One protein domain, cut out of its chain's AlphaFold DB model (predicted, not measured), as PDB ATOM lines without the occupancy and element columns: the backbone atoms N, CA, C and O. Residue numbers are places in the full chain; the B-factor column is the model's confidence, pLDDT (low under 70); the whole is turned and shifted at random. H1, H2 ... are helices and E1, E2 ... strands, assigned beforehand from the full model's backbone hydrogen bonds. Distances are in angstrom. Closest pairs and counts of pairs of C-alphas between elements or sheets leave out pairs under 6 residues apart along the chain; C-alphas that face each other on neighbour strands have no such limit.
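Overview. This is residues 533 to 677 of the 677 residues of the protein "EndoU_bacteria domain-containing protein" of Enterococcus mundtii (UniProt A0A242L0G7). Two small three-stranded antiparallel sheets lie one beyond the other along the longest axis; the larger, E6 E7 E8, curls round the helix H3, and the smaller, E3 E4 E5, comes close to it where its edge strand E5 meets the last residues of E8. The short helix H2 packs along E8 on the same face as H3, H1 touches H2, and after H2 comes a small hairpin, E1 and E2, whose turn points away from both sheets. The printed part has 145 residues, with three named helices and eight named strands in the order H1 H2 E1 E2 E3 E4 E5 H3 E6 E7 E8. The class is mixed, helices and strands, with under half of the residues, 72, in named elements. The whole is compact, with a radius of gyration of the C-alphas of 15.2 A, and spans 43 by 37 by 26 A.

Along the chain. H1, residues 533 to 536, begins at C-alpha 533 at (38.248, 14.506, -8.999). H2, residues 547 to 554, is 10.7 A long. The strands E1, residues 556 to 559, and E2, residues 565 to 568, follow. E3 is residues 585 to 588; E4, residues 598 to 603, measures 15.7 A; E5, residues 611 to 615, measures 11.7 A. H3, residues 622 to 633, is the longest helix at 16.4 A and begins at C-alpha 622 at (38.550, 24.985, -17.991). E6, residues 642 to 649, measures 23.3 A, and E7, residues 655 to 662, 21.7 A. E8, residues 668 to 676, also measures 21.7 A, bends by 63 degrees at residue 671, and ends at C-alpha 676 at (34.507, 38.841, -7.799).

Arrangement. H1 and H2 touch, with the C-alphas of Val 536 and Arg 551 closest at 6.4 A. H2 is on the sheet E6 E7 E8 at a height of 7.0 A; it lies only just over E8, on which 3 of its 8 C-alphas fall, and runs along the strands at 3 degrees to E8 on the local plane. The closest C-alphas of H2 and E8 are those of Ser 549 and Ala 671, 5.5 A apart. E1 and E2 form an antiparallel hairpin, with N 558 and O 566 at 3.0 A. E3, E4 and E5 make a meander, each strand the antiparallel neighbour of the one before; N 587 and O 601 are 2.9 A apart, and N 600 and O 613 are 2.9 A apart. This sheet is only just strongly twisted, with C-alphas up to 4.4 A off its best plane. The closest C-alphas of E5 and E8 are those of Thr 614 and Pro 675, 6.3 A apart. E6, E7 and E8 make a second meander, strongly twisted, with N 646 and O 658 at 2.9 A and N 657 and O 674 at 3.0 A. H3 is on the same face of it as H2, and H3 with the sheet makes two layers, a helix on one face of a sheet; the closest C-alphas of H3 and E6 are those of Ile 632 and Gly 648, 5.5 A apart. H2 and H3 are near each other, with 8 pairs of C-alphas within 10 A. In H3 every O i to N i+4 pair is within hydrogen-bond range, in H2 3 of 4 are, and H1 is too short for such a pair.

Size, cuts and confidence. The two C-alphas farthest apart, those of Thr 591 and Asn 665, are 44.6 A apart. The printed part has no cut and ends at residue 677, the chain's last. One link is long, the 16 residues 569 to 584 from E2 to E3, and those two strands are apart. The mean pLDDT of the printed part is 75.4; 50 residues are under 70, among them residues 533 to 540, 551 to 570 and 603 to 610.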
ATOM      1  N   GLU A 533      36.812  14.786  -8.843       59.00
ATOM      2  CA  GLU A 533      38.248  14.506  -8.999       59.00
ATOM      3  C   GLU A 533      38.591  13.917 -10.370       59.00
ATOM      4  O   GLU A 533      39.461  14.439 -11.070       59.00
ATOM      5  N   ALA A 534      37.808  12.933 -10.819       59.25
ATOM      6  CA  ALA A 534      37.972  12.293 -12.124       59.25
ATOM      7  C   ALA A 534      37.756  13.241 -13.324       59.25
ATOM      8  O   ALA A 534      38.112  12.902 -14.456       59.25
ATOM      9  N   LEU A 535      37.143  14.411 -13.109       65.12
ATOM     10  CA  LEU A 535      36.979  15.443 -14.136       65.12
ATOM     11  C   LEU A 535      38.225  16.335 -14.207       65.12
ATOM     12  O   LEU A 535      38.756  16.561 -15.293       65.12
ATOM     13  N   VAL A 536      38.760  16.745 -13.051       64.75
ATOM     14  CA  VAL A 536      39.947  17.612 -12.952       64.75
ATOM     15  C   VAL A 536      41.221  16.917 -13.435       64.75
ATOM     16  O   VAL A 536      42.094  17.566 -14.010       64.75
ATOM     17  N   GLU A 537      41.348  15.604 -13.242       63.59
ATOM     18  CA  GLU A 537      42.520  14.843 -13.698       63.59
ATOM     19  C   GLU A 537      42.692  14.830 -15.219       63.59
ATOM     20  O   GLU A 537      43.826  14.760 -15.705       63.59
ATOM     21  N   LYS A 538      41.583  14.972 -15.955       65.75
ATOM     22  CA  LYS A 538      41.548  15.030 -17.422       65.75
ATOM     23  C   LYS A 538      41.931  16.406 -17.974       65.75
ATOM     24  O   LYS A 538      42.112  16.537 -19.184       65.75
ATOM     25  N   LEU A 539      42.055  17.425 -17.120       68.00
ATOM     26  CA  LEU A 539      42.408  18.778 -17.537       68.00
ATOM     27  C   LEU A 539      43.935  18.945 -17.638       68.00
ATOM     28  O   LEU A 539      44.657  18.599 -16.697       68.00
ATOM     29  N   PRO A 540      44.455  19.494 -18.750       63.66
ATOM     30  CA  PRO A 540      45.882  19.750 -18.900       63.66
ATOM     31  C   PRO A 540      46.348  20.881 -17.969       63.66
ATOM     32  O   PRO A 540      45.645  21.871 -17.763       63.66
ATOM     33  N   THR A 541      47.561  20.761 -17.423       71.88
ATOM     34  CA  THR A 541      48.222  21.849 -16.681       71.88
ATOM     35  C   THR A 541      48.674  22.963 -17.624       71.88
ATOM     36  O   THR A 541      49.012  22.697 -18.777       71.88
ATOM     37  N   THR A 542      48.748  24.194 -17.126       76.06
ATOM     38  CA  THR A 542      49.165  25.375 -17.902       76.06
ATOM     39  C   THR A 542      50.407  26.036 -17.288       76.06
ATOM     40  O   THR A 542      50.990  25.510 -16.339       76.06
ATOM     41  N   GLU A 543      50.839  27.185 -17.823       78.00
ATOM     42  CA  GLU A 543      52.027  27.918 -17.353       78.00
ATOM     43  C   GLU A 543      51.921  28.291 -15.865       78.00
ATOM     44  O   GLU A 543      52.903  28.174 -15.131       78.00
ATOM     45  N   PHE A 544      50.722  28.669 -15.399       79.75
ATOM     46  CA  PHE A 544      50.495  29.064 -14.003       79.75
ATOM     47  C   PHE A 544      49.605  28.104 -13.204       79.75
ATOM     48  O   PHE A 544      49.576  28.212 -11.975       79.75
ATOM     49  N   TYR A 545      48.888  27.174 -13.846       72.12
ATOM     50  CA  TYR A 545      48.041  26.195 -13.158       72.12
ATOM     51  C   TYR A 545      48.664  24.807 -13.139       72.12
ATOM     52  O   TYR A 545      48.867  24.178 -14.176       72.12
ATOM     53  N   ASN A 546      48.852  24.277 -11.933       73.62
ATOM     54  CA  ASN A 546      49.102  22.856 -11.737       73.62
ATOM     55  C   ASN A 546      47.798  22.123 -11.366       73.62
ATOM     56  O   ASN A 546      46.760  22.739 -11.110       73.62
ATOM     57  N   ARG A 547      47.854  20.790 -11.299       66.94
ATOM     58  CA  ARG A 547      46.686  19.948 -10.990       66.94
ATOM     59  C   ARG A 547      46.050  20.289  -9.629       66.94
ATOM     60  O   ARG A 547      44.830  20.272  -9.509       66.94
ATOM     61  N   LYS A 548      46.844  20.701  -8.630       64.81
ATOM     62  CA  LYS A 548      46.352  21.166  -7.317       64.81
ATOM     63  C   LYS A 548      45.592  22.496  -7.418       64.81
ATOM     64  O   LYS A 548      44.566  22.665  -6.769       64.81
ATOM     65  N   SER A 549      46.051  23.420  -8.255       66.50
ATOM     66  CA  SER A 549      45.391  24.705  -8.516       66.50
ATOM     67  C   SER A 549      44.040  24.532  -9.213       66.50
ATOM     68  O   SER A 549      43.085  25.242  -8.900       66.50
ATOM     69  N   LEU A 550      43.941  23.569 -10.135       70.12
ATOM     70  CA  LEU A 550      42.697  23.246 -10.841       70.12
ATOM     71  C   LEU A 550      41.647  22.623  -9.905       70.12
ATOM     72  O   LEU A 550      40.466  22.946 -10.019       70.12
ATOM     73  N   ARG A 551      42.070  21.832  -8.905       68.94
ATOM     74  CA  ARG A 551      41.177  21.302  -7.852       68.94
ATOM     75  C   ARG A 551      40.486  22.414  -7.058       68.94
ATOM     76  O   ARG A 551      39.301  22.308  -6.757       68.94
ATOM     77  N   HIS A 552      41.177  23.526  -6.797       69.69
ATOM     78  CA  HIS A 552      40.572  24.679  -6.123       69.69
ATOM     79  C   HIS A 552      39.462  25.342  -6.963       69.69
ATOM     80  O   HIS A 552      38.507  25.890  -6.409       69.69
ATOM     81  N   VAL A 553      39.552  25.303  -8.296       69.19
ATOM     82  CA  VAL A 553      38.502  25.820  -9.196       69.19
ATOM     83  C   VAL A 553      37.291  24.874  -9.228       69.19
ATOM     84  O   VAL A 553      36.159  25.341  -9.324       69.19
ATOM     85  N   ALA A 554      37.510  23.570  -9.041       65.75
ATOM     86  CA  ALA A 554      36.462  22.544  -9.030       65.75
ATOM     87  C   ALA A 554      35.637  22.448  -7.734       65.75
ATOM     88  O   ALA A 554      34.615  21.761  -7.705       65.75
ATOM     89  N   GLY A 555      36.052  23.148  -6.672       61.38
ATOM     90  CA  GLY A 555      35.448  23.008  -5.348       61.38
ATOM     91  C   GLY A 555      35.967  21.753  -4.658       61.38
ATOM     92  O   GLY A 555      35.540  20.638  -4.944       61.38
ATOM     93  N   GLU A 556      36.926  21.944  -3.764       58.91
ATOM     94  CA  GLU A 556      37.652  20.870  -3.104       58.91
ATOM     95  C   GLU A 556      37.045  20.575  -1.729       58.91
ATOM     96  O   GLU A 556      36.879  21.476  -0.898       58.91
ATOM     97  N   VAL A 557      36.756  19.298  -1.477       52.81
ATOM     98  CA  VAL A 557      36.408  18.790  -0.148       52.81
ATOM     99  C   VAL A 557      37.638  18.109   0.414       52.81
ATOM    100  O   VAL A 557      38.160  17.177  -0.188       52.81
ATOM    101  N   ARG A 558      38.122  18.582   1.559       52.19
ATOM    102  CA  ARG A 558      39.259  17.967   2.252       52.19
ATOM    103  C   ARG A 558      38.850  17.514   3.645       52.19
ATOM    104  O   ARG A 558      37.972  18.141   4.227       52.19
ATOM    105  N   PRO A 559      39.502  16.501   4.230       41.47
ATOM    106  CA  PRO A 559      39.426  16.283   5.667       41.47
ATOM    107  C   PRO A 559      39.988  17.519   6.387       41.47
ATOM    108  O   PRO A 559      41.127  17.923   6.146       41.47
ATOM    109  N   GLY A 560      39.179  18.146   7.233       43.03
ATOM    110  CA  GLY A 560      39.592  19.214   8.134       43.03
ATOM    111  C   GLY A 560      40.525  18.696   9.222       43.03
ATOM    112  O   GLY A 560      40.677  17.487   9.421       43.03
ATOM    113  N   ARG A 561      41.152  19.612   9.968       39.72
ATOM    114  CA  ARG A 561      42.072  19.249  11.071       39.72
ATOM    115  C   ARG A 561      41.400  18.442  12.188       39.72
ATOM    116  O   ARG A 561      42.086  17.807  12.977       39.72
ATOM    117  N   ASP A 562      40.078  18.494  12.257       43.88
ATOM    118  CA  ASP A 562      39.206  17.784  13.191       43.88
ATOM    119  C   ASP A 562      38.637  16.473  12.612       43.88
ATOM    120  O   ASP A 562      37.790  15.843  13.240       43.88
ATOM    121  N   GLY A 563      39.071  16.066  11.412       39.81
ATOM    122  CA  GLY A 563      38.553  14.897  10.699       39.81
ATOM    123  C   GLY A 563      37.200  15.125  10.014       39.81
ATOM    124  O   GLY A 563      36.724  14.234   9.311       39.81
ATOM    125  N   ASN A 564      36.585  16.308  10.157       49.78
ATOM    126  CA  ASN A 564      35.341  16.650   9.469       49.78
ATOM    127  C   ASN A 564      35.629  17.233   8.079       49.78
ATOM    128  O   ASN A 564      36.557  18.022   7.947       49.78
ATOM    129  N   PRO A 565      34.825  16.945   7.042       50.47
ATOM    130  CA  PRO A 565      35.032  17.533   5.721       50.47
ATOM    131  C   PRO A 565      34.950  19.072   5.740       50.47
ATOM    132  O   PRO A 565      33.954  19.656   6.174       50.47
ATOM    133  N   GLU A 566      35.987  19.735   5.233       54.91
ATOM    134  CA  GLU A 566      36.052  21.170   4.970       54.91
ATOM    135  C   GLU A 566      35.852  21.448   3.473       54.91
ATOM    136  O   GLU A 566      36.516  20.863   2.617       54.91
ATOM    137  N   ILE A 567      34.953  22.387   3.160       60.88
ATOM    138  CA  ILE A 567      34.681  22.838   1.789       60.88
ATOM    139  C   ILE A 567      35.561  24.054   1.494       60.88
ATOM    140  O   ILE A 567      35.446  25.091   2.156       60.88
ATOM    141  N   THR A 568      36.415  23.974   0.474       62.56
ATOM    142  CA  THR A 568      37.303  25.062   0.030       62.56
ATOM    143  C   THR A 568      37.289  25.178  -1.494       62.56
ATOM    144  O   THR A 568      36.968  24.216  -2.176       62.56
ATOM    145  N   GLY A 569      37.583  26.350  -2.059       67.69
ATOM    146  CA  GLY A 569      37.554  26.520  -3.515       67.69
ATOM    147  C   GLY A 569      36.731  27.700  -4.013       67.69
ATOM    148  O   GLY A 569      36.059  28.385  -3.246       67.69
ATOM    149  N   ALA A 570      36.822  27.925  -5.321       65.38
ATOM    150  CA  ALA A 570      36.145  28.987  -6.060       65.38
ATOM    151  C   ALA A 570      34.925  28.516  -6.862       65.38
ATOM    152  O   ALA A 570      34.129  29.347  -7.272       65.38
ATOM    153  N   HIS A 571      34.782  27.198  -7.026       76.12
ATOM    154  CA  HIS A 571      33.657  26.483  -7.626       76.12
ATOM    155  C   HIS A 571      33.276  26.882  -9.071       76.12
ATOM    156  O   HIS A 571      33.059  28.044  -9.417       76.12
ATOM    157  N   SER A 572      33.100  25.873  -9.922       78.62
ATOM    158  CA  SER A 572      32.481  25.984 -11.247       78.62
ATOM    159  C   SER A 572      31.513  24.820 -11.433       78.62
ATOM    160  O   SER A 572      31.803  23.709 -10.995       78.62
ATOM    161  N   ARG A 573      30.361  25.068 -12.068       76.06
ATOM    162  CA  ARG A 573      29.387  24.022 -12.441       76.06
ATOM    163  C   ARG A 573      29.579  23.505 -13.866       76.06
ATOM    164  O   ARG A 573      28.780  22.688 -14.321       76.06
ATOM    165  N   HIS A 574      30.607  23.979 -14.569       80.56
ATOM    166  CA  HIS A 574      30.921  23.474 -15.898       80.56
ATOM    167  C   HIS A 574      31.260  21.970 -15.826       80.56
ATOM    168  O   HIS A 574      31.928  21.565 -14.871       80.56
ATOM    169  N   PRO A 575      30.864  21.141 -16.814       72.06
ATOM    170  CA  PRO A 575      31.140  19.698 -16.817       72.06
ATOM    171  C   PRO A 575      32.621  19.316 -16.681       72.06
ATOM    172  O   PRO A 575      32.931  18.221 -16.228       72.06
ATOM    173  N   ASP A 576      33.534  20.224 -17.023       76.00
ATOM    174  CA  ASP A 576      34.981  20.059 -16.807       76.00
ATOM    175  C   ASP A 576      35.372  19.983 -15.324       76.00
ATOM    176  O   ASP A 576      36.413  19.433 -14.973       76.00
ATOM    177  N   PHE A 577      34.560  20.574 -14.449       69.00
ATOM    178  CA  PHE A 577      34.852  20.761 -13.027       69.00
ATOM    179  C   PHE A 577      33.786  20.169 -12.108       69.00
ATOM    180  O   PHE A 577      34.000  20.096 -10.900       69.00
ATOM    181  N   TYR A 578      32.637  19.777 -12.657       72.38
ATOM    182  CA  TYR A 578      31.470  19.379 -11.889       72.38
ATOM    183  C   TYR A 578      30.754  18.173 -12.496       72.38
ATOM    184  O   TYR A 578      30.307  18.208 -13.642       72.38
ATOM    185  N   SER A 579      30.573  17.135 -11.677       68.62
ATOM    186  CA  SER A 579      29.710  15.997 -11.979       68.62
ATOM    187  C   SER A 579      28.332  16.200 -11.338       68.62
ATOM    188  O   SER A 579      28.256  16.378 -10.120       68.62
ATOM    189  N   PRO A 580      27.217  16.115 -12.088       64.75
ATOM    190  CA  PRO A 580      25.869  16.116 -11.512       64.75
ATOM    191  C   PRO A 580      25.631  14.993 -10.490       64.75
ATOM    192  O   PRO A 580      24.809  15.146  -9.589       64.75
ATOM    193  N   GLU A 581      26.374  13.891 -10.602       60.53
ATOM    194  CA  GLU A 581      26.297  12.725  -9.712       60.53
ATOM    195  C   GLU A 581      27.021  12.950  -8.377       60.53
ATOM    196  O   GLU A 581      26.894  12.150  -7.454       60.53
ATOM    197  N   SER A 582      27.719  14.080  -8.235       58.97
ATOM    198  CA  SER A 582      28.399  14.484  -7.003       58.97
ATOM    199  C   SER A 582      27.488  14.686  -5.798       58.97
ATOM    200  O   SER A 582      27.961  14.740  -4.663       58.97
ATOM    201  N   GLY A 583      26.191  14.874  -6.043       63.00
ATOM    202  CA  GLY A 583      25.216  15.248  -5.027       63.00
ATOM    203  C   GLY A 583      25.456  16.634  -4.413       63.00
ATOM    204  O   GLY A 583      24.763  16.992  -3.461       63.00
ATOM    205  N   VAL A 584      26.404  17.424  -4.937       69.44
ATOM    206  CA  VAL A 584      26.633  18.801  -4.488       69.44
ATOM    207  C   VAL A 584      25.491  19.672  -4.962       69.44
ATOM    208  O   VAL A 584      25.222  19.797  -6.158       69.44
ATOM    209  N   VAL A 585      24.830  20.321  -4.016       75.50
ATOM    210  CA  VAL A 585      23.728  21.226  -4.316       75.50
ATOM    211  C   VAL A 585      24.262  22.647  -4.325       75.50
ATOM    212  O   VAL A 585      24.665  23.173  -3.291       75.50
ATOM    213  N   TYR A 586      24.232  23.268  -5.503       78.25
ATOM    214  CA  TYR A 586      24.425  24.704  -5.673       78.25
ATOM    215  C   TYR A 586      23.062  25.378  -5.637       78.25
ATOM    216  O   TYR A 586      22.249  25.188  -6.544       78.25
ATOM    217  N   LYS A 587      22.807  26.176  -4.605       85.00
ATOM    218  CA  LYS A 587      21.575  26.947  -4.473       85.00
ATOM    219  C   LYS A 587      21.895  28.435  -4.637       85.00
ATOM    220  O   LYS A 587      22.396  29.052  -3.698       85.00
ATOM    221  N   PRO A 588      21.645  29.026  -5.821       85.12
ATOM    222  CA  PRO A 588      21.902  30.441  -6.051       85.12
ATOM    223  C   PRO A 588      21.134  31.313  -5.058       85.12
ATOM    224  O   PRO A 588      19.946  31.099  -4.823       85.12
ATOM    225  N   THR A 589      21.795  32.329  -4.510       84.44
ATOM    226  CA  THR A 589      21.171  33.305  -3.601       84.44
ATOM    227  C   THR A 589      20.578  34.514  -4.344       84.44
ATOM    228  O   THR A 589      20.089  35.453  -3.723       84.44
ATOM    229  N   GLY A 590      20.577  34.494  -5.685       80.81
ATOM    230  CA  GLY A 590      19.997  35.526  -6.552       80.81
ATOM    231  C   GLY A 590      19.852  35.068  -8.011       80.81
ATOM    232  O   GLY A 590      20.119  33.911  -8.332       80.81
ATOM    233  N   THR A 591      19.432  35.972  -8.904       81.25
ATOM    234  CA  THR A 591      19.269  35.673 -10.340       81.25
ATOM    235  C   THR A 591      20.614  35.349 -10.990       81.25
ATOM    236  O   THR A 591      21.539  36.161 -10.954       81.25
ATOM    237  N   VAL A 592      20.712  34.167 -11.603       81.94
ATOM    238  CA  VAL A 592      21.869  33.754 -12.407       81.94
ATOM    239  C   VAL A 592      21.736  34.365 -13.802       81.94
ATOM    240  O   VAL A 592      20.705  34.200 -14.453       81.94
ATOM    241  N   VAL A 593      22.763  35.087 -14.246       83.62
ATOM    242  CA  VAL A 593      22.850  35.675 -15.591       83.62
ATOM    243  C   VAL A 593      23.925  34.919 -16.361       83.62
ATOM    244  O   VAL A 593      25.031  34.734 -15.854       83.62
ATOM    245  N   GLU A 594      23.607  34.477 -17.576       80.44
ATOM    246  CA  GLU A 594      24.552  33.743 -18.417       80.44
ATOM    247  C   GLU A 594      25.834  34.562 -18.659       80.44
ATOM    248  O   GLU A 594      25.784  35.765 -18.923       80.44
ATOM    249  N   GLY A 595      26.997  33.917 -18.536       81.19
ATOM    250  CA  GLY A 595      28.297  34.574 -18.691       81.19
ATOM    251  C   GLY A 595      28.748  35.440 -17.508       81.19
ATOM    252  O   GLY A 595      29.818  36.042 -17.599       81.19
ATOM    253  N   GLN A 596      27.987  35.504 -16.407       86.62
ATOM    254  CA  GLN A 596      28.340  36.262 -15.199       86.62
ATOM    255  C   GLN A 596      28.471  35.353 -13.964       86.62
ATOM    256  O   GLN A 596      27.743  34.365 -13.845       86.62
ATOM    257  N   PRO A 597      29.376  35.674 -13.021       89.50
ATOM    258  CA  PRO A 597      29.491  34.932 -11.773       89.50
ATOM    259  C   PRO A 597      28.291  35.201 -10.857       89.50
ATOM    260  O   PRO A 597      27.681  36.275 -10.879       89.50
ATOM    261  N   TYR A 598      27.962  34.246  -9.992       86.50
ATOM    262  CA  TYR A 598      26.831  34.350  -9.067       86.50
ATOM    263  C   TYR A 598      27.178  33.795  -7.687       86.50
ATOM    264  O   TYR A 598      28.125  33.038  -7.532       86.50
ATOM    265  N   ASN A 599      26.427  34.205  -6.664       87.19
ATOM    266  CA  ASN A 599      26.617  33.690  -5.311       87.19
ATOM    267  C   ASN A 599      25.703  32.483  -5.110       87.19
ATOM    268  O   ASN A 599      24.546  32.513  -5.543       87.19
ATOM    269  N   ALA A 600      26.214  31.452  -4.452       83.81
ATOM    270  CA  ALA A 600      25.462  30.254  -4.124       83.81
ATOM    271  C   ALA A 600      25.758  29.782  -2.697       83.81
ATOM    272  O   ALA A 600      26.889  29.871  -2.218       83.81
ATOM    273  N   GLU A 601      24.723  29.253  -2.052       85.69
ATOM    274  CA  GLU A 601      24.835  28.345  -0.915       85.69
ATOM    275  C   GLU A 601      25.204  26.960  -1.463       85.69
ATOM    276  O   GLU A 601      24.497  26.426  -2.323       85.69
ATOM    277  N   ILE A 602      26.320  26.395  -1.001       76.06
ATOM    278  CA  ILE A 602      26.845  25.108  -1.471       76.06
ATOM    279  C   ILE A 602      26.776  24.084  -0.336       76.06
ATOM    280  O   ILE A 602      27.248  24.358   0.773       76.06
ATOM    281  N   THR A 603      26.234  22.901  -0.637       69.75
ATOM    282  CA  THR A 603      26.095  21.779   0.310       69.75
ATOM    283  C   THR A 603      26.576  20.468  -0.319       69.75
ATOM    284  O   THR A 603      26.158  20.148  -1.432       69.75
ATOM    285  N   TYR A 604      27.401  19.686   0.396       66.06
ATOM    286  CA  TYR A 604      27.798  18.322   0.001       66.06
ATOM    287  C   TYR A 604      26.946  17.253   0.710       66.06
ATOM    288  O   TYR A 604      26.581  17.446   1.879       66.06
ATOM    289  N   PRO A 605      26.676  16.101   0.067       55.84
ATOM    290  CA  PRO A 605      25.959  14.988   0.686       55.84
ATOM    291  C   PRO A 605      26.617  14.543   1.997       55.84
ATOM    292  O   PRO A 605      27.826  14.351   2.060       55.84
ATOM    293  N   GLY A 606      25.823  14.378   3.058       54.25
ATOM    294  CA  GLY A 606      26.318  13.921   4.364       54.25
ATOM    295  C   GLY A 606      26.958  15.003   5.242       54.25
ATOM    296  O   GLY A 606      27.313  14.712   6.381       54.25
ATOM    297  N   THR A 607      27.053  16.252   4.772       55.31
ATOM    298  CA  THR A 607      27.509  17.397   5.582       55.31
ATOM    299  C   THR A 607      26.349  18.342   5.909       55.31
ATOM    300  O   THR A 607      25.495  18.607   5.068       55.31
ATOM    301  N   LEU A 608      26.308  18.869   7.142       51.16
ATOM    302  CA  LEU A 608      25.301  19.852   7.586       51.16
ATOM    303  C   LEU A 608      25.769  21.318   7.452       51.16
ATOM    304  O   LEU A 608      25.005  22.231   7.763       51.16
ATOM    305  N   LYS A 609      27.013  21.574   7.020       58.97
ATOM    306  CA  LYS A 609      27.581  22.932   6.918       58.97
ATOM    307  C   LYS A 609      27.321  23.526   5.529       58.97
ATOM    308  O   LYS A 609      27.874  23.051   4.544       58.97
ATOM    309  N   VAL A 610      26.519  24.590   5.472       63.69
ATOM    310  CA  VAL A 610      26.291  25.401   4.263       63.69
ATOM    311  C   VAL A 610      27.417  26.426   4.128       63.69
ATOM    312  O   VAL A 610      27.718  27.130   5.093       63.69
ATOM    313  N   LYS A 611      28.032  26.528   2.943       72.50
ATOM    314  CA  LYS A 611      29.045  27.552   2.650       72.50
ATOM    315  C   LYS A 611      28.563  28.496   1.555       72.50
ATOM    316  O   LYS A 611      28.125  28.047   0.500       72.50
ATOM    317  N   GLU A 612      28.687  29.798   1.791       77.94
ATOM    318  CA  GLU A 612      28.470  30.815   0.763       77.94
ATOM    319  C   GLU A 612      29.744  30.988  -0.074       77.94
ATOM    320  O   GLU A 612      30.831  31.204   0.468       77.94
ATOM    321  N   SER A 613      29.620  30.888  -1.399       78.94
ATOM    322  CA  SER A 613      30.717  31.151  -2.336       78.94
ATOM    323  C   SER A 613      30.217  31.875  -3.580       78.94
ATOM    324  O   SER A 613      29.072  31.699  -4.003       78.94
ATOM    325  N   THR A 614      31.092  32.667  -4.201       85.44
ATOM    326  CA  THR A 614      30.888  33.160  -5.566       85.44
ATOM    327  C   THR A 614      31.399  32.100  -6.540       85.44
ATOM    328  O   THR A 614      32.531  31.649  -6.403       85.44
ATOM    329  N   VAL A 615      30.551  31.689  -7.481       86.44
ATOM    330  CA  VAL A 615      30.770  30.621  -8.467       86.44
ATOM    331  C   VAL A 615      31.088  31.251  -9.824       86.44
ATOM    332  O   VAL A 615      30.510  32.287 -10.177       86.44
ATOM    333  N   PHE A 616      32.013  30.654 -10.581       89.69
ATOM    334  CA  PHE A 616      32.311  31.078 -11.957       89.69
ATOM    335  C   PHE A 616      31.080  30.937 -12.874       89.69
ATOM    336  O   PHE A 616      30.176  30.162 -12.561       89.69
ATOM    337  N   PRO A 617      31.012  31.675 -14.001       89.12
ATOM    338  CA  PRO A 617      29.917  31.520 -14.954       89.12
ATOM    339  C   PRO A 617      29.760  30.063 -15.402       89.12
ATOM    340  O   PRO A 617      30.743  29.415 -15.756       89.12
ATOM    341  N   ASP A 618      28.524  29.565 -15.438       83.44
ATOM    342  CA  ASP A 618      28.247  28.151 -15.744       83.44
ATOM    343  C   ASP A 618      28.725  27.731 -17.152       83.44
ATOM    344  O   ASP A 618      28.986  26.555 -17.393       83.44
ATOM    345  N   ASN A 619      28.871  28.687 -18.076       83.94
ATOM    346  CA  ASN A 619      29.347  28.477 -19.447       83.94
ATOM    347  C   ASN A 619      30.864  28.680 -19.625       83.94
ATOM    348  O   ASN A 619      31.336  28.740 -20.760       83.94
ATOM    349  N   TRP A 620      31.629  28.849 -18.541       88.69
ATOM    350  CA  TRP A 620      33.086  28.955 -18.608       88.69
ATOM    351  C   TRP A 620      33.742  27.594 -18.382       88.69
ATOM    352  O   TRP A 620      33.753  27.068 -17.267       88.69
ATOM    353  N   ASP A 621      34.320  27.066 -19.457       84.25
ATOM    354  CA  ASP A 621      35.121  25.848 -19.452       84.25
ATOM    355  C   ASP A 621      36.497  26.049 -18.791       84.25
ATOM    356  O   ASP A 621      36.900  27.160 -18.407       84.25
ATOM    357  N   ALA A 622      37.237  24.953 -18.622       81.44
ATOM    358  CA  ALA A 622      38.550  24.985 -17.991       81.44
ATOM    359  C   ALA A 622      39.548  25.864 -18.733       81.44
ATOM    360  O   ALA A 622      40.320  26.597 -18.106       81.44
ATOM    361  N   GLN A 623      39.508  25.830 -20.063       83.69
ATOM    362  CA  GLN A 623      40.396  26.620 -20.898       83.69
ATOM    363  C   GLN A 623      40.120  28.117 -20.731       83.69
ATOM    364  O   GLN A 623      41.059  28.909 -20.625       83.69
ATOM    365  N   LYS A 624      38.851  28.522 -20.648       88.62
ATOM    366  CA  LYS A 624      38.439  29.912 -20.470       88.62
ATOM    367  C   LYS A 624      38.819  30.439 -19.091       88.62
ATOM    368  O   LYS A 624      39.421  31.510 -19.022       88.62
ATOM    369  N   ILE A 625      38.530  29.703 -18.011       87.12
ATOM    370  CA  ILE A 625      38.880  30.133 -16.642       87.12
ATOM    371  C   ILE A 625      40.397  30.301 -16.501       87.12
ATOM    372  O   ILE A 625      40.864  31.346 -16.042       87.12
ATOM    373  N   THR A 626      41.167  29.289 -16.912       87.56
ATOM    374  CA  THR A 626      42.631  29.315 -16.792       87.56
ATOM    375  C   THR A 626      43.230  30.442 -17.628       87.56
ATOM    376  O   THR A 626      43.953  31.269 -17.079       87.56
ATOM    377  N   SER A 627      42.849  30.571 -18.903       88.38
ATOM    378  CA  SER A 627      43.378  31.614 -19.797       88.38
ATOM    379  C   SER A 627      43.141  33.034 -19.268       88.38
ATOM    380  O   SER A 627      44.033  33.879 -19.337       88.38
ATOM    381  N   GLU A 628      41.953  33.320 -18.726       91.06
ATOM    382  CA  GLU A 628      41.634  34.638 -18.157       91.06
ATOM    383  C   GLU A 628      42.481  34.945 -16.919       91.06
ATOM    384  O   GLU A 628      43.005  36.051 -16.772       91.06
ATOM    385  N   VAL A 629      42.661  33.957 -16.040       89.56
ATOM    386  CA  VAL A 629      43.487  34.121 -14.842       89.56
ATOM    387  C   VAL A 629      44.954  34.313 -15.211       89.56
ATOM    388  O   VAL A 629      45.594  35.218 -14.678       89.56
ATOM    389  N   GLU A 630      45.486  33.543 -16.156       90.38
ATOM    390  CA  GLU A 630      46.871  33.690 -16.611       90.38
ATOM    391  C   GLU A 630      47.139  35.071 -17.206       90.38
ATOM    392  O   GLU A 630      48.155  35.696 -16.902       90.38
ATOM    393  N   GLN A 631      46.209  35.600 -18.004       90.88
ATOM    394  CA  GLN A 631      46.327  36.957 -18.537       90.88
ATOM    395  C   GLN A 631      46.345  38.024 -17.437       90.88
ATOM    396  O   GLN A 631      47.001  39.055 -17.597       90.88
ATOM    397  N   ILE A 632      45.628  37.810 -16.332       92.00
ATOM    398  CA  ILE A 632      45.656  38.713 -15.178       92.00
ATOM    399  C   ILE A 632      46.989  38.582 -14.438       92.00
ATOM    400  O   ILE A 632      47.619  39.598 -14.144       92.00
ATOM    401  N   VAL A 633      47.449  37.356 -14.181       89.69
ATOM    402  CA  VAL A 633      48.716  37.078 -13.489       89.69
ATOM    403  C   VAL A 633      49.903  37.667 -14.256       89.69
ATOM    404  O   VAL A 633      50.708  38.369 -13.652       89.69
ATOM    405  N   LYS A 634      49.959  37.514 -15.586       89.88
ATOM    406  CA  LYS A 634      51.025  38.077 -16.444       89.88
ATOM    407  C   LYS A 634      51.118  39.606 -16.424       89.88
ATOM    408  O   LYS A 634      52.152  40.157 -16.788       89.88
ATOM    409  N   LYS A 635      50.049  40.312 -16.034       89.00
ATOM    410  CA  LYS A 635      50.046  41.784 -15.914       89.00
ATOM    411  C   LYS A 635      50.642  42.277 -14.597       89.00
ATOM    412  O   LYS A 635      50.874  43.476 -14.455       89.00
ATOM    413  N   HIS A 636      50.851  41.383 -13.637       84.38
ATOM    414  CA  HIS A 636      51.433  41.709 -12.345       84.38
ATOM    415  C   HIS A 636      52.924  41.377 -12.354       84.38
ATOM    416  O   HIS A 636      53.348  40.377 -12.929       84.38
ATOM    417  N   ASN A 637      53.722  42.218 -11.697       84.38
ATOM    418  CA  ASN A 637      55.145  41.969 -11.517       84.38
ATOM    419  C   ASN A 637      55.385  41.425 -10.107       84.38
ATOM    420  O   ASN A 637      55.375  42.189  -9.141       84.38
ATOM    421  N   PHE A 638      55.566  40.112  -9.990       84.06
ATOM    422  CA  PHE A 638      55.847  39.465  -8.715       84.06
ATOM    423  C   PHE A 638      57.346  39.193  -8.583       84.06
ATOM    424  O   PHE A 638      57.869  38.262  -9.186       84.06
ATOM    425  N   THR A 639      58.045  40.028  -7.816       72.75
ATOM    426  CA  THR A 639      59.518  40.010  -7.735       72.75
ATOM    427  C   THR A 639      60.067  39.400  -6.450       72.75
ATOM    428  O   THR A 639      61.261  39.139  -6.361       72.75
ATOM    429  N   THR A 640      59.216  39.163  -5.454       76.62
ATOM    430  CA  THR A 640      59.606  38.597  -4.157       76.62
ATOM    431  C   THR A 640      59.000  37.206  -3.979       76.62
ATOM    432  O   THR A 640      57.815  37.046  -4.281       76.62
ATOM    433  N   PRO A 641      59.740  36.215  -3.456       78.81
ATOM    434  CA  PRO A 641      59.176  34.910  -3.111       78.81
ATOM    435  C   PRO A 641      58.022  35.017  -2.100       78.81
ATOM    436  O   PRO A 641      57.922  35.991  -1.354       78.81
ATOM    437  N   GLY A 642      57.124  34.028  -2.085       75.00
ATOM    438  CA  GLY A 642      55.999  33.947  -1.148       75.00
ATOM    439  C   GLY A 642      54.615  34.029  -1.800       75.00
ATOM    440  O   GLY A 642      54.462  33.906  -3.016       75.00
ATOM    441  N   ASN A 643      53.577  34.182  -0.973       79.94
ATOM    442  CA  ASN A 643      52.190  34.270  -1.432       79.94
ATOM    443  C   ASN A 643      51.812  35.722  -1.735       79.94
ATOM    444  O   ASN A 643      51.775  36.550  -0.827       79.94
ATOM    445  N   HIS A 644      51.439  36.000  -2.982       83.56
ATOM    446  CA  HIS A 644      51.069  37.340  -3.434       83.56
ATOM    447  C   HIS A 644      49.630  37.373  -3.929       83.56
ATOM    448  O   HIS A 644      49.219  36.485  -4.683       83.56
ATOM    449  N   PRO A 645      48.831  38.371  -3.522       91.00
ATOM    450  CA  PRO A 645      47.504  38.549  -4.078       91.00
ATOM    451  C   PRO A 645      47.602  39.023  -5.532       91.00
ATOM    452  O   PRO A 645      48.503  39.775  -5.898       91.00
ATOM    453  N   PHE A 646      46.632  38.627  -6.349       92.25
ATOM    454  CA  PHE A 646      46.418  39.208  -7.669       92.25
ATOM    455  C   PHE A 646      44.945  39.550  -7.850       92.25
ATOM    456  O   PHE A 646      44.066  38.902  -7.275       92.25
ATOM    457  N   SER A 647      44.671  40.559  -8.671       92.25
ATOM    458  CA  SER A 647      43.305  40.883  -9.072       92.25
ATOM    459  C   SER A 647      43.279  41.555 -10.435       92.25
ATOM    460  O   SER A 647      44.142  42.372 -10.741       92.25
ATOM    461  N   GLY A 648      42.273  41.262 -11.248       91.12
ATOM    462  CA  GLY A 648      42.102  41.913 -12.540       91.12
ATOM    463  C   GLY A 648      40.691  41.762 -13.078       91.12
ATOM    464  O   GLY A 648      39.891  41.002 -12.545       91.12
ATOM    465  N   LYS A 649      40.380  42.511 -14.136       92.56
ATOM    466  CA  LYS A 649      39.116  42.360 -14.863       92.56
ATOM    467  C   LYS A 649      39.256  41.291 -15.935       92.56
ATOM    468  O   LYS A 649      40.237  41.306 -16.681       92.56
ATOM    469  N   SER A 650      38.262  40.417 -16.017       90.62
ATOM    470  CA  SER A 650      38.134  39.447 -17.093       90.62
ATOM    471  C   SER A 650      37.621  40.094 -18.379       90.62
ATOM    472  O   SER A 650      37.077  41.204 -18.368       90.62
ATOM    473  N   THR A 651      37.736  39.383 -19.499       85.81
ATOM    474  CA  THR A 651      37.182  39.823 -20.789       85.81
ATOM    475  C   THR A 651      35.653  39.951 -20.789       85.81
ATOM    476  O   THR A 651      35.120  40.699 -21.604       85.81
ATOM    477  N   ALA A 652      34.945  39.299 -19.857       83.88
ATOM    478  CA  ALA A 652      33.492  39.429 -19.678       83.88
ATOM    479  C   ALA A 652      33.080  40.568 -18.720       83.88
ATOM    480  O   ALA A 652      31.892  40.760 -18.458       83.88
ATOM    481  N   GLY A 653      34.046  41.340 -18.207       83.25
ATOM    482  CA  GLY A 653      33.808  42.588 -17.475       83.25
ATOM    483  C   GLY A 653      33.725  42.478 -15.950       83.25
ATOM    484  O   GLY A 653      33.714  43.520 -15.293       83.25
ATOM    485  N   PHE A 654      33.732  41.267 -15.382       89.75
ATOM    486  CA  PHE A 654      33.745  41.034 -13.931       89.75
ATOM    487  C   PHE A 654      35.172  40.860 -13.382       89.75
ATOM    488  O   PHE A 654      36.126  40.651 -14.137       89.75
ATOM    489  N   GLY A 655      35.344  40.991 -12.066       90.56
ATOM    490  CA  GLY A 655      36.644  40.855 -11.410       90.56
ATOM    491  C   GLY A 655      37.042  39.396 -11.189       90.56
ATOM    492  O   GLY A 655      36.208  38.545 -10.917       90.56
ATOM    493  N   ILE A 656      38.330  39.085 -11.256       91.88
ATOM    494  CA  ILE A 656      38.883  37.822 -10.766       91.88
ATOM    495  C   ILE A 656      40.002  38.166  -9.797       91.88
ATOM    496  O   ILE A 656      40.876  38.972 -10.121       91.88
ATOM    497  N   ALA A 657      39.957  37.570  -8.610       89.38
ATOM    498  CA  ALA A 657      40.960  37.746  -7.574       89.38
ATOM    499  C   ALA A 657      41.495  36.394  -7.112       89.38
ATOM    500  O   ALA A 657      40.855  35.355  -7.277       89.38
ATOM    501  N   GLY A 658      42.683  36.404  -6.525       88.12
ATOM    502  CA  GLY A 658      43.303  35.173  -6.079       88.12
ATOM    503  C   GLY A 658      44.654  35.384  -5.433       88.12
ATOM    504  O   GLY A 658      45.046  36.503  -5.094       88.12
ATOM    505  N   LYS A 659      45.366  34.276  -5.259       87.94
ATOM    506  CA  LYS A 659      46.735  34.256  -4.753       87.94
ATOM    507  C   LYS A 659      47.615  33.483  -5.716       87.94
ATOM    508  O   LYS A 659      47.254  32.379  -6.125       87.94
ATOM    509  N   VAL A 660      48.778  34.034  -6.028       84.75
ATOM    510  CA  VAL A 660      49.887  33.288  -6.618       84.75
ATOM    511  C   VAL A 660      50.913  32.955  -5.542       84.75
ATOM    512  O   VAL A 660      51.071  33.687  -4.567       84.75
ATOM    513  N   ASN A 661      51.615  31.849  -5.719       80.38
ATOM    514  CA  ASN A 661      52.813  31.501  -4.978       80.38
ATOM    515  C   ASN A 661      54.006  31.716  -5.911       80.38
ATOM    516  O   ASN A 661      54.067  31.109  -6.982       80.38
ATOM    517  N   VAL A 662      54.911  32.603  -5.516       76.38
ATOM    518  CA  VAL A 662      56.147  32.908  -6.238       76.38
ATOM    519  C   VAL A 662      57.268  32.157  -5.542       76.38
ATOM    520  O   VAL A 662      57.495  32.328  -4.343       76.38
ATOM    521  N   LYS A 663      57.946  31.285  -6.276       72.25
ATOM    522  CA  LYS A 663      59.076  30.493  -5.787       72.25
ATOM    523  C   LYS A 663      60.369  31.309  -5.801       72.25
ATOM    524  O   LYS A 663      60.450  32.330  -6.480       72.25
ATOM    525  N   MET A 664      61.390  30.847  -5.071       64.31
ATOM    526  CA  MET A 664      62.703  31.512  -5.031       64.31
ATOM    527  C   MET A 664      63.365  31.602  -6.413       64.31
ATOM    528  O   MET A 664      63.998  32.606  -6.715       64.31
ATOM    529  N   ASN A 665      63.136  30.619  -7.290       68.56
ATOM    530  CA  ASN A 665      63.571  30.651  -8.692       68.56
ATOM    531  C   ASN A 665      62.715  31.544  -9.611       68.56
ATOM    532  O   ASN A 665      62.867  31.494 -10.829       68.56
ATOM    533  N   GLY A 666      61.773  32.315  -9.062       65.88
ATOM    534  CA  GLY A 666      60.866  33.167  -9.827       65.88
ATOM    535  C   GLY A 666      59.697  32.432 -10.493       65.88
ATOM    536  O   GLY A 666      58.894  33.081 -11.161       65.88
ATOM    537  N   LYS A 667      59.541  31.109 -10.312       79.62
ATOM    538  CA  LYS A 667      58.380  30.371 -10.839       79.62
ATOM    539  C   LYS A 667      57.101  30.804 -10.123       79.62
ATOM    540  O   LYS A 667      57.021  30.765  -8.897       79.62
ATOM    541  N   ILE A 668      56.078  31.162 -10.895       79.56
ATOM    542  CA  ILE A 668      54.784  31.625 -10.383       79.56
ATOM    543  C   ILE A 668      53.750  30.512 -10.567       79.56
ATOM    544  O   ILE A 668      53.637  29.925 -11.638       79.56
ATOM    545  N   THR A 669      52.973  30.208  -9.532       84.94
ATOM    546  CA  THR A 669      51.854  29.256  -9.608       84.94
ATOM    547  C   THR A 669      50.612  29.854  -8.968       84.94
ATOM    548  O   THR A 669      50.676  30.348  -7.845       84.94
ATOM    549  N   VAL A 670      49.465  29.796  -9.640       81.69
ATOM    550  CA  VAL A 670      48.180  30.216  -9.064       81.69
ATOM    551  C   VAL A 670      47.807  29.245  -7.950       81.69
ATOM    552  O   VAL A 670      47.603  28.067  -8.199       81.69
ATOM    553  N   ALA A 671      47.730  29.714  -6.710       77.19
ATOM    554  CA  ALA A 671      47.302  28.902  -5.575       77.19
ATOM    555  C   ALA A 671      45.772  28.863  -5.473       77.19
ATOM    556  O   ALA A 671      45.190  27.806  -5.241       77.19
ATOM    557  N   THR A 672      45.128  30.016  -5.665       81.44
ATOM    558  CA  THR A 672      43.670  30.168  -5.650       81.44
ATOM    559  C   THR A 672      43.250  31.241  -6.649       81.44
ATOM    560  O   THR A 672      43.970  32.220  -6.842       81.44
ATOM    561  N   ALA A 673      42.081  31.079  -7.269       84.56
ATOM    562  CA  ALA A 673      41.464  32.087  -8.128       84.56
ATOM    563  C   ALA A 673      39.946  31.969  -8.023       84.56
ATOM    564  O   ALA A 673      39.435  30.865  -8.173       84.56
ATOM    565  N   TYR A 674      39.250  33.073  -7.768       86.88
ATOM    566  CA  TYR A 674      37.796  33.126  -7.631       86.88
ATOM    567  C   TYR A 674      37.220  34.384  -8.287       86.88
ATOM    568  O   TYR A 674      37.890  35.425  -8.337       86.88
ATOM    569  N   PRO A 675      35.984  34.310  -8.810       87.44
ATOM    570  CA  PRO A 675      35.334  35.468  -9.388       87.44
ATOM    571  C   PRO A 675      34.903  36.441  -8.289       87.44
ATOM    572  O   PRO A 675      34.502  36.054  -7.192       87.44
ATOM    573  N   VAL A 676      34.961  37.722  -8.615       84.88
ATOM    574  CA  VAL A 676      34.507  38.841  -7.799       84.88
ATOM    575  C   VAL A 676      33.501  39.619  -8.640       84.88
ATOM    576  O   VAL A 676      33.784  39.963  -9.790       84.88
ATOM    577  N   LYS A 677      32.312  39.840  -8.080       67.56
ATOM    578  CA  LYS A 677      31.255  40.611  -8.741       67.56
ATOM    579  C   LYS A 677      31.615  42.083  -8.878       67.56
ATOM    580  O   LYS A 677      32.195  42.635  -7.916       67.56
TER     581      LYS A 677